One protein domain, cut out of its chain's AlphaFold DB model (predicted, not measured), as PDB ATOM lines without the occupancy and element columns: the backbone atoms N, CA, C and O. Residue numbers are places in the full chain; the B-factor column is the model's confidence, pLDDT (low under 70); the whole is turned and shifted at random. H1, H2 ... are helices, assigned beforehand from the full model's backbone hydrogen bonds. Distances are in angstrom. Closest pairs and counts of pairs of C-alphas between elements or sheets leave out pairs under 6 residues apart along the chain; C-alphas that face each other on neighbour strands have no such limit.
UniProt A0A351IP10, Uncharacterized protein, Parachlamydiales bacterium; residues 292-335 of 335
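This is residues 292 to 335 of the 335 residues of an uncharacterized protein of Parachlamydiales bacterium (UniProt A0A351IP10). Three helices, H1, H2 and H3, stand side by side at shallow tilts as a small three-helix bundle, their centres at the corners of a triangle, and the chain folds back from H1 to H2 and again from H2 to H3. A last short helix, H4, packs on the end of H1 at Lys 300, away from H2 and H3, and the link between H2 and H3 lies at the far end of the long axis from it. The printed part has 44 residues with four named helices, in the order H1, H2, H3, H4, and no named strand; its class is all helix. It is compact, with a radius of gyration of the C-alphas of 9.6 A, and elongated, with spans of 31 by 16 by 13 A.

Begin with H1, residues 292 to 300, the hub, which touches three other helices. Look first at H2, residues 304 to 316: it touches H1, and their closest C-alphas, those of Gly 295 and Gly 307, are 4.5 A apart. H1 and H2 form a helical hairpin, at a shallow tilt of 27 degrees, opposite ways. Go on to H3, residues 321 to 326, which touches H2; their closest C-alphas, those of Tyr 311 and Ala 322, are 5.4 A apart. H2 and H3 form a second helical hairpin, at a shallow tilt of 26 degrees, opposite ways. H3 also touches H1, the same way at a shallow tilt of 7 degrees, with the C-alphas of Val 296 and Leu 325 closest at 6.1 A. Last comes H4, residues 331 to 334, which touches H1, with the C-alphas of Lys 300 and Phe 332 closest at 5.4 A. H4 is apart from H2 and from H3. In the backbones of H1, H2 and H3 you will find every O i to N i+4 pair within hydrogen-bond range; H4 is too short for such a pair, and its 1 O i to N i+3 pair is within range.

Find C-alpha 292 at (129.508, 132.039, 153.994); from there H1 runs 12.4 A to C-alpha 300. H2, the longest helix, begins at C-alpha 304 at (121.785, 124.933, 162.665) and runs 18.3 A to C-alpha 316. H3 covers 8.7 A from C-alpha 321 to C-alpha 326. H4 covers 5.5 A and ends at C-alpha 334 at (131.563, 113.550, 163.841).

The two C-alphas farthest apart are those of Glu 317 and Ala 335, 31.0 A, while the first and last printed C-alphas, those of Phe 292 and Ala 335, are 20.8 A apart. The printed part has no cut, and Ala 335 is the chain's last residue. The links from H1 to H2, H2 to H3 and H3 to H4 are tight, and no link is long. Read the B-factor column for pLDDT: its mean over the printed part of this model is 88.5, and it falls under 70 at residues 332 to 335.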
ATOM      1  N   PHE A 292     129.080 133.424 154.137       94.75
ATOM      2  CA  PHE A 292     129.508 132.039 153.994       94.75
ATOM      3  C   PHE A 292     130.293 131.569 155.221       94.75
ATOM      4  O   PHE A 292     129.913 130.582 155.853       94.75
ATOM      5  N   ARG A 293     131.331 132.312 155.631       94.62
ATOM      6  CA  ARG A 293     132.166 131.946 156.782       94.62
ATOM      7  C   ARG A 293     131.358 131.838 158.074       94.62
ATOM      8  O   ARG A 293     131.512 130.856 158.795       94.62
ATOM      9  N   LEU A 294     130.486 132.804 158.361       96.19
ATOM     10  CA  LEU A 294     129.625 132.761 159.544       96.19
ATOM     11  C   LEU A 294     128.643 131.583 159.485       96.19
ATOM     12  O   LEU A 294     128.407 130.937 160.503       96.19
ATOM     13  N   GLY A 295     128.117 131.264 158.299       95.50
ATOM     14  CA  GLY A 295     127.302 130.072 158.076       95.50
ATOM     15  C   GLY A 295     128.050 128.799 158.457       95.50
ATOM     16  O   GLY A 295     127.539 128.009 159.251       95.50
ATOM     17  N   VAL A 296     129.275 128.628 157.947       94.12
ATOM     18  CA  VAL A 296     130.127 127.466 158.249       94.12
ATOM     19  C   VAL A 296     130.378 127.362 159.752       94.12
ATOM     20  O   VAL A 296     130.247 126.279 160.321       94.12
ATOM     21  N   LEU A 297     130.693 128.480 160.413       94.56
ATOM     22  CA  LEU A 297     130.917 128.516 161.859       94.56
ATOM     23  C   LEU A 297     129.659 128.130 162.646       94.56
ATOM     24  O   LEU A 297     129.741 127.312 163.557       94.56
ATOM     25  N   TYR A 298     128.482 128.645 162.276       95.56
ATOM     26  CA  TYR A 298     127.232 128.267 162.935       95.56
ATOM     27  C   TYR A 298     126.915 126.780 162.790       95.56
ATOM     28  O   TYR A 298     126.521 126.157 163.771       95.56
ATOM     29  N   LEU A 299     127.086 126.200 161.598       93.06
ATOM     30  CA  LEU A 299     126.829 124.773 161.389       93.06
ATOM     31  C   LEU A 299     127.810 123.902 162.185       93.06
ATOM     32  O   LEU A 299     127.387 122.932 162.810       93.06
ATOM     33  N   LYS A 300     129.092 124.290 162.231       90.06
ATOM     34  CA  LYS A 300     130.122 123.603 163.025       90.06
ATOM     35  C   LYS A 300     129.908 123.703 164.533       90.06
ATOM     36  O   LYS A 300     130.324 122.800 165.237       90.06
ATOM     37  N   GLU A 301     129.257 124.753 165.023       90.88
ATOM     38  CA  GLU A 301     128.921 124.923 166.446       90.88
ATOM     39  C   GLU A 301     127.509 124.404 166.792       90.88
ATOM     40  O   GLU A 301     126.975 124.693 167.862       90.88
ATOM     41  N   GLY A 302     126.852 123.677 165.877       90.81
ATOM     42  CA  GLY A 302     125.508 123.125 166.089       90.81
ATOM     43  C   GLY A 302     124.378 124.166 166.091       90.81
ATOM     44  O   GLY A 302     123.222 123.845 166.374       90.81
ATOM     45  N   LEU A 303     124.664 125.420 165.728       93.00
ATOM     46  CA  LEU A 303     123.703 126.519 165.595       93.00
ATOM     47  C   LEU A 303     122.959 126.443 164.249       93.00
ATOM     48  O   LEU A 303     122.897 127.411 163.485       93.00
ATOM     49  N   TYR A 304     122.363 125.282 163.966       92.94
ATOM     50  CA  TYR A 304     121.785 124.933 162.665       92.94
ATOM     51  C   TYR A 304     120.757 125.934 162.154       92.94
ATOM     52  O   TYR A 304     120.808 126.318 160.991       92.94
ATOM     53  N   ALA A 305     119.861 126.415 163.022       93.69
ATOM     54  CA  ALA A 305     118.852 127.392 162.628       93.69
ATOM     55  C   ALA A 305     119.495 128.668 162.062       93.69
ATOM     56  O   ALA A 305     119.110 129.126 160.988       93.69
ATOM     57  N   LYS A 306     120.522 129.206 162.739       94.81
ATOM     58  CA  LYS A 306     121.244 130.390 162.261       94.81
ATOM     59  C   LYS A 306     122.003 130.091 160.962       94.81
ATOM     60  O   LYS A 306     121.921 130.890 160.034       94.81
ATOM     61  N   GLY A 307     122.672 128.940 160.863       94.44
ATOM     62  CA  GLY A 307     123.362 128.508 159.640       94.44
ATOM     63  C   GLY A 307     122.425 128.417 158.431       94.44
ATOM     64  O   GLY A 307     122.713 128.997 157.386       94.44
ATOM     65  N   LEU A 308     121.253 127.795 158.600       94.25
ATOM     66  CA  LEU A 308     120.230 127.687 157.555       94.25
ATOM     67  C   LEU A 308     119.678 129.056 157.130       94.25
ATOM     68  O   LEU A 308     119.439 129.276 155.948       94.25
ATOM     69  N   THR A 309     119.555 130.023 158.050       95.06
ATOM     70  CA  THR A 309     119.165 131.386 157.641       95.06
ATOM     71  C   THR A 309     120.194 132.058 156.733       95.06
ATOM     72  O   THR A 309     119.820 132.871 155.889       95.06
ATOM     73  N   LEU A 310     121.486 131.756 156.904       94.50
ATOM     74  CA  LEU A 310     122.545 132.297 156.050       94.50
ATOM     75  C   LEU A 310     122.612 131.558 154.713       94.50
ATOM     76  O   LEU A 310     122.792 132.202 153.684       94.50
ATOM     77  N   TYR A 311     122.357 130.250 154.715       94.38
ATOM     78  CA  TYR A 311     122.156 129.466 153.498       94.38
ATOM     79  C   TYR A 311     121.036 130.046 152.619       94.38
ATOM     80  O   TYR A 311     121.270 130.340 151.449       94.38
ATOM     81  N   ASP A 312     119.862 130.334 153.190       93.31
ATOM     82  CA  ASP A 312     118.750 130.948 152.450       93.31
ATOM     83  C   ASP A 312     119.104 132.331 151.884       93.31
ATOM     84  O   ASP A 312     118.606 132.723 150.825       93.31
ATOM     85  N   LYS A 313     119.941 133.105 152.588       92.81
ATOM     86  CA  LYS A 313     120.429 134.399 152.088       92.81
ATOM     87  C   LYS A 313     121.360 134.217 150.893       92.81
ATOM     88  O   LYS A 313     121.156 134.892 149.892       92.81
ATOM     89  N   LEU A 314     122.326 133.300 150.981       94.06
ATOM     90  CA  LEU A 314     123.249 133.005 149.883       94.06
ATOM     91  C   LEU A 314     122.502 132.485 148.647       94.06
ATOM     92  O   LEU A 314     122.763 132.958 147.544       94.06
ATOM     93  N   LEU A 315     121.502 131.613 148.831       93.12
ATOM     94  CA  LEU A 315     120.634 131.150 147.742       93.12
ATOM     95  C   LEU A 315     119.886 132.296 147.055       93.12
ATOM     96  O   LEU A 315     119.840 132.357 145.830       93.12
ATOM     97  N   LYS A 316     119.298 133.215 147.830       92.31
ATOM     98  CA  LYS A 316     118.586 134.384 147.279       92.31
ATOM     99  C   LYS A 316     119.504 135.333 146.512       92.31
ATOM    100  O   LYS A 316     119.023 136.073 145.661       92.31
ATOM    101  N   GLU A 317     120.791 135.339 146.838       90.81
ATOM    102  CA  GLU A 317     121.813 136.115 146.135       90.81
ATOM    103  C   GLU A 317     122.448 135.369 144.951       90.81
ATOM    104  O   GLU A 317     123.371 135.910 144.333       90.81
ATOM    105  N   GLU A 318     121.956 134.162 144.643       89.88
ATOM    106  CA  GLU A 318     122.492 133.265 143.614       89.88
ATOM    107  C   GLU A 318     123.995 132.982 143.818       89.88
ATOM    108  O   GLU A 318     124.755 132.832 142.862       89.88
ATOM    109  N   ASP A 319     124.449 132.933 145.080       90.38
ATOM    110  CA  ASP A 319     125.832 132.592 145.411       90.38
ATOM    111  C   ASP A 319     126.012 131.060 145.393       90.38
ATOM    112  O   ASP A 319     125.358 130.360 146.178       90.38
ATOM    113  N   PRO A 320     126.904 130.515 144.543       90.25
ATOM    114  CA  PRO A 320     127.104 129.070 144.414       90.25
ATOM    115  C   PRO A 320     127.595 128.412 145.712       90.25
ATOM    116  O   PRO A 320     127.406 127.214 145.913       90.25
ATOM    117  N   ARG A 321     128.169 129.185 146.640       92.81
ATOM    118  CA  ARG A 321     128.646 128.678 147.933       92.81
ATOM    119  C   ARG A 321     127.526 128.299 148.891       92.81
ATOM    120  O   ARG A 321     127.803 127.744 149.951       92.81
ATOM    121  N   ALA A 322     126.262 128.560 148.555       91.94
ATOM    122  CA  ALA A 322     125.145 127.997 149.303       91.94
ATOM    123  C   ALA A 322     125.210 126.456 149.326       91.94
ATOM    124  O   ALA A 322     125.077 125.852 150.390       91.94
ATOM    125  N   GLU A 323     125.490 125.821 148.183       90.25
ATOM    126  CA  GLU A 323     125.616 124.358 148.088       90.25
ATOM    127  C   GLU A 323     126.814 123.831 148.890       90.25
ATOM    128  O   GLU A 323     126.729 122.810 149.572       90.25
ATOM    129  N   GLU A 324     127.922 124.571 148.876       91.50
ATOM    130  CA  GLU A 324     129.079 124.262 149.712       91.50
ATOM    131  C   GLU A 324     128.731 124.384 151.204       91.50
ATOM    132  O   GLU A 324     129.054 123.503 152.001       91.50
ATOM    133  N   LEU A 325     127.995 125.428 151.594       92.25
ATOM    134  CA  LEU A 325     127.625 125.668 152.984       92.25
ATOM    135  C   LEU A 325     126.780 124.524 153.558       92.25
ATOM    136  O   LEU A 325     127.032 124.090 154.682       92.25
ATOM    137  N   ILE A 326     125.802 124.009 152.805       91.44
ATOM    138  CA  ILE A 326     124.942 122.923 153.300       91.44
ATOM    139  C   ILE A 326     125.710 121.606 153.477       91.44
ATOM    140  O   ILE A 326     125.328 120.798 154.321       91.44
ATOM    141  N   SER A 327     126.838 121.413 152.781       90.56
ATOM    142  CA  SER A 327     127.704 120.240 152.981       90.56
ATOM    143  C   SER A 327     128.313 120.155 154.391       90.56
ATOM    144  O   SER A 327     128.736 119.083 154.822       90.56
ATOM    145  N   HIS A 328     128.324 121.266 155.137       87.81
ATOM    146  CA  HIS A 328     128.751 121.314 156.537       87.81
ATOM    147  C   HIS A 328     127.641 120.978 157.551       87.81
ATOM    148  O   HIS A 328     127.903 120.943 158.755       87.81
ATOM    149  N   TYR A 329     126.403 120.755 157.104       87.44
ATOM    150  CA  TYR A 329     125.278 120.428 157.979       87.44
ATOM    151  C   TYR A 329     125.406 119.005 158.543       87.44
ATOM    152  O   TYR A 329     125.537 118.044 157.796       87.44
ATOM    153  N   GLY A 330     125.313 118.856 159.866       78.69
ATOM    154  CA  GLY A 330     125.413 117.558 160.548       78.69
ATOM    155  C   GLY A 330     126.834 117.140 160.942       78.69
ATOM    156  O   GLY A 330     126.972 116.287 161.813       78.69
ATOM    157  N   ASN A 331     127.875 117.808 160.427       74.38
ATOM    158  CA  ASN A 331     129.282 117.484 160.724       74.38
ATOM    159  C   ASN A 331     129.686 117.713 162.195       74.38
ATOM    160  O   ASN A 331     130.768 117.307 162.601       74.38
ATOM    161  N   PHE A 332     128.841 118.363 163.005       63.91
ATOM    162  CA  PHE A 332     129.067 118.529 164.447       63.91
ATOM    163  C   PHE A 332     129.068 117.196 165.210       63.91
ATOM    164  O   PHE A 332     129.678 117.106 166.265       63.91
ATOM    165  N   LEU A 333     128.374 116.171 164.705       54.44
ATOM    166  CA  LEU A 333     128.272 114.877 165.387       54.44
ATOM    167  C   LEU A 333     129.499 113.973 165.169       54.44
ATOM    168  O   LEU A 333     129.615 112.957 165.852       54.44
ATOM    169  N   ASP A 334     130.397 114.346 164.251       52.97
ATOM    170  CA  ASP A 334     131.563 113.550 163.841       52.97
ATOM    171  C   ASP A 334     132.900 114.048 164.441       52.97
ATOM    172  O   ASP A 334     133.957 113.499 164.118       52.97
ATOM    173  N   ALA A 335     132.874 115.081 165.296       49.69
ATOM    174  CA  ALA A 335     134.037 115.687 165.963       49.69
ATOM    175  C   ALA A 335     133.995 115.454 167.478       49.69
ATOM    176  O   ALA A 335     135.087 115.255 168.063       49.69
TER     177      ALA A 335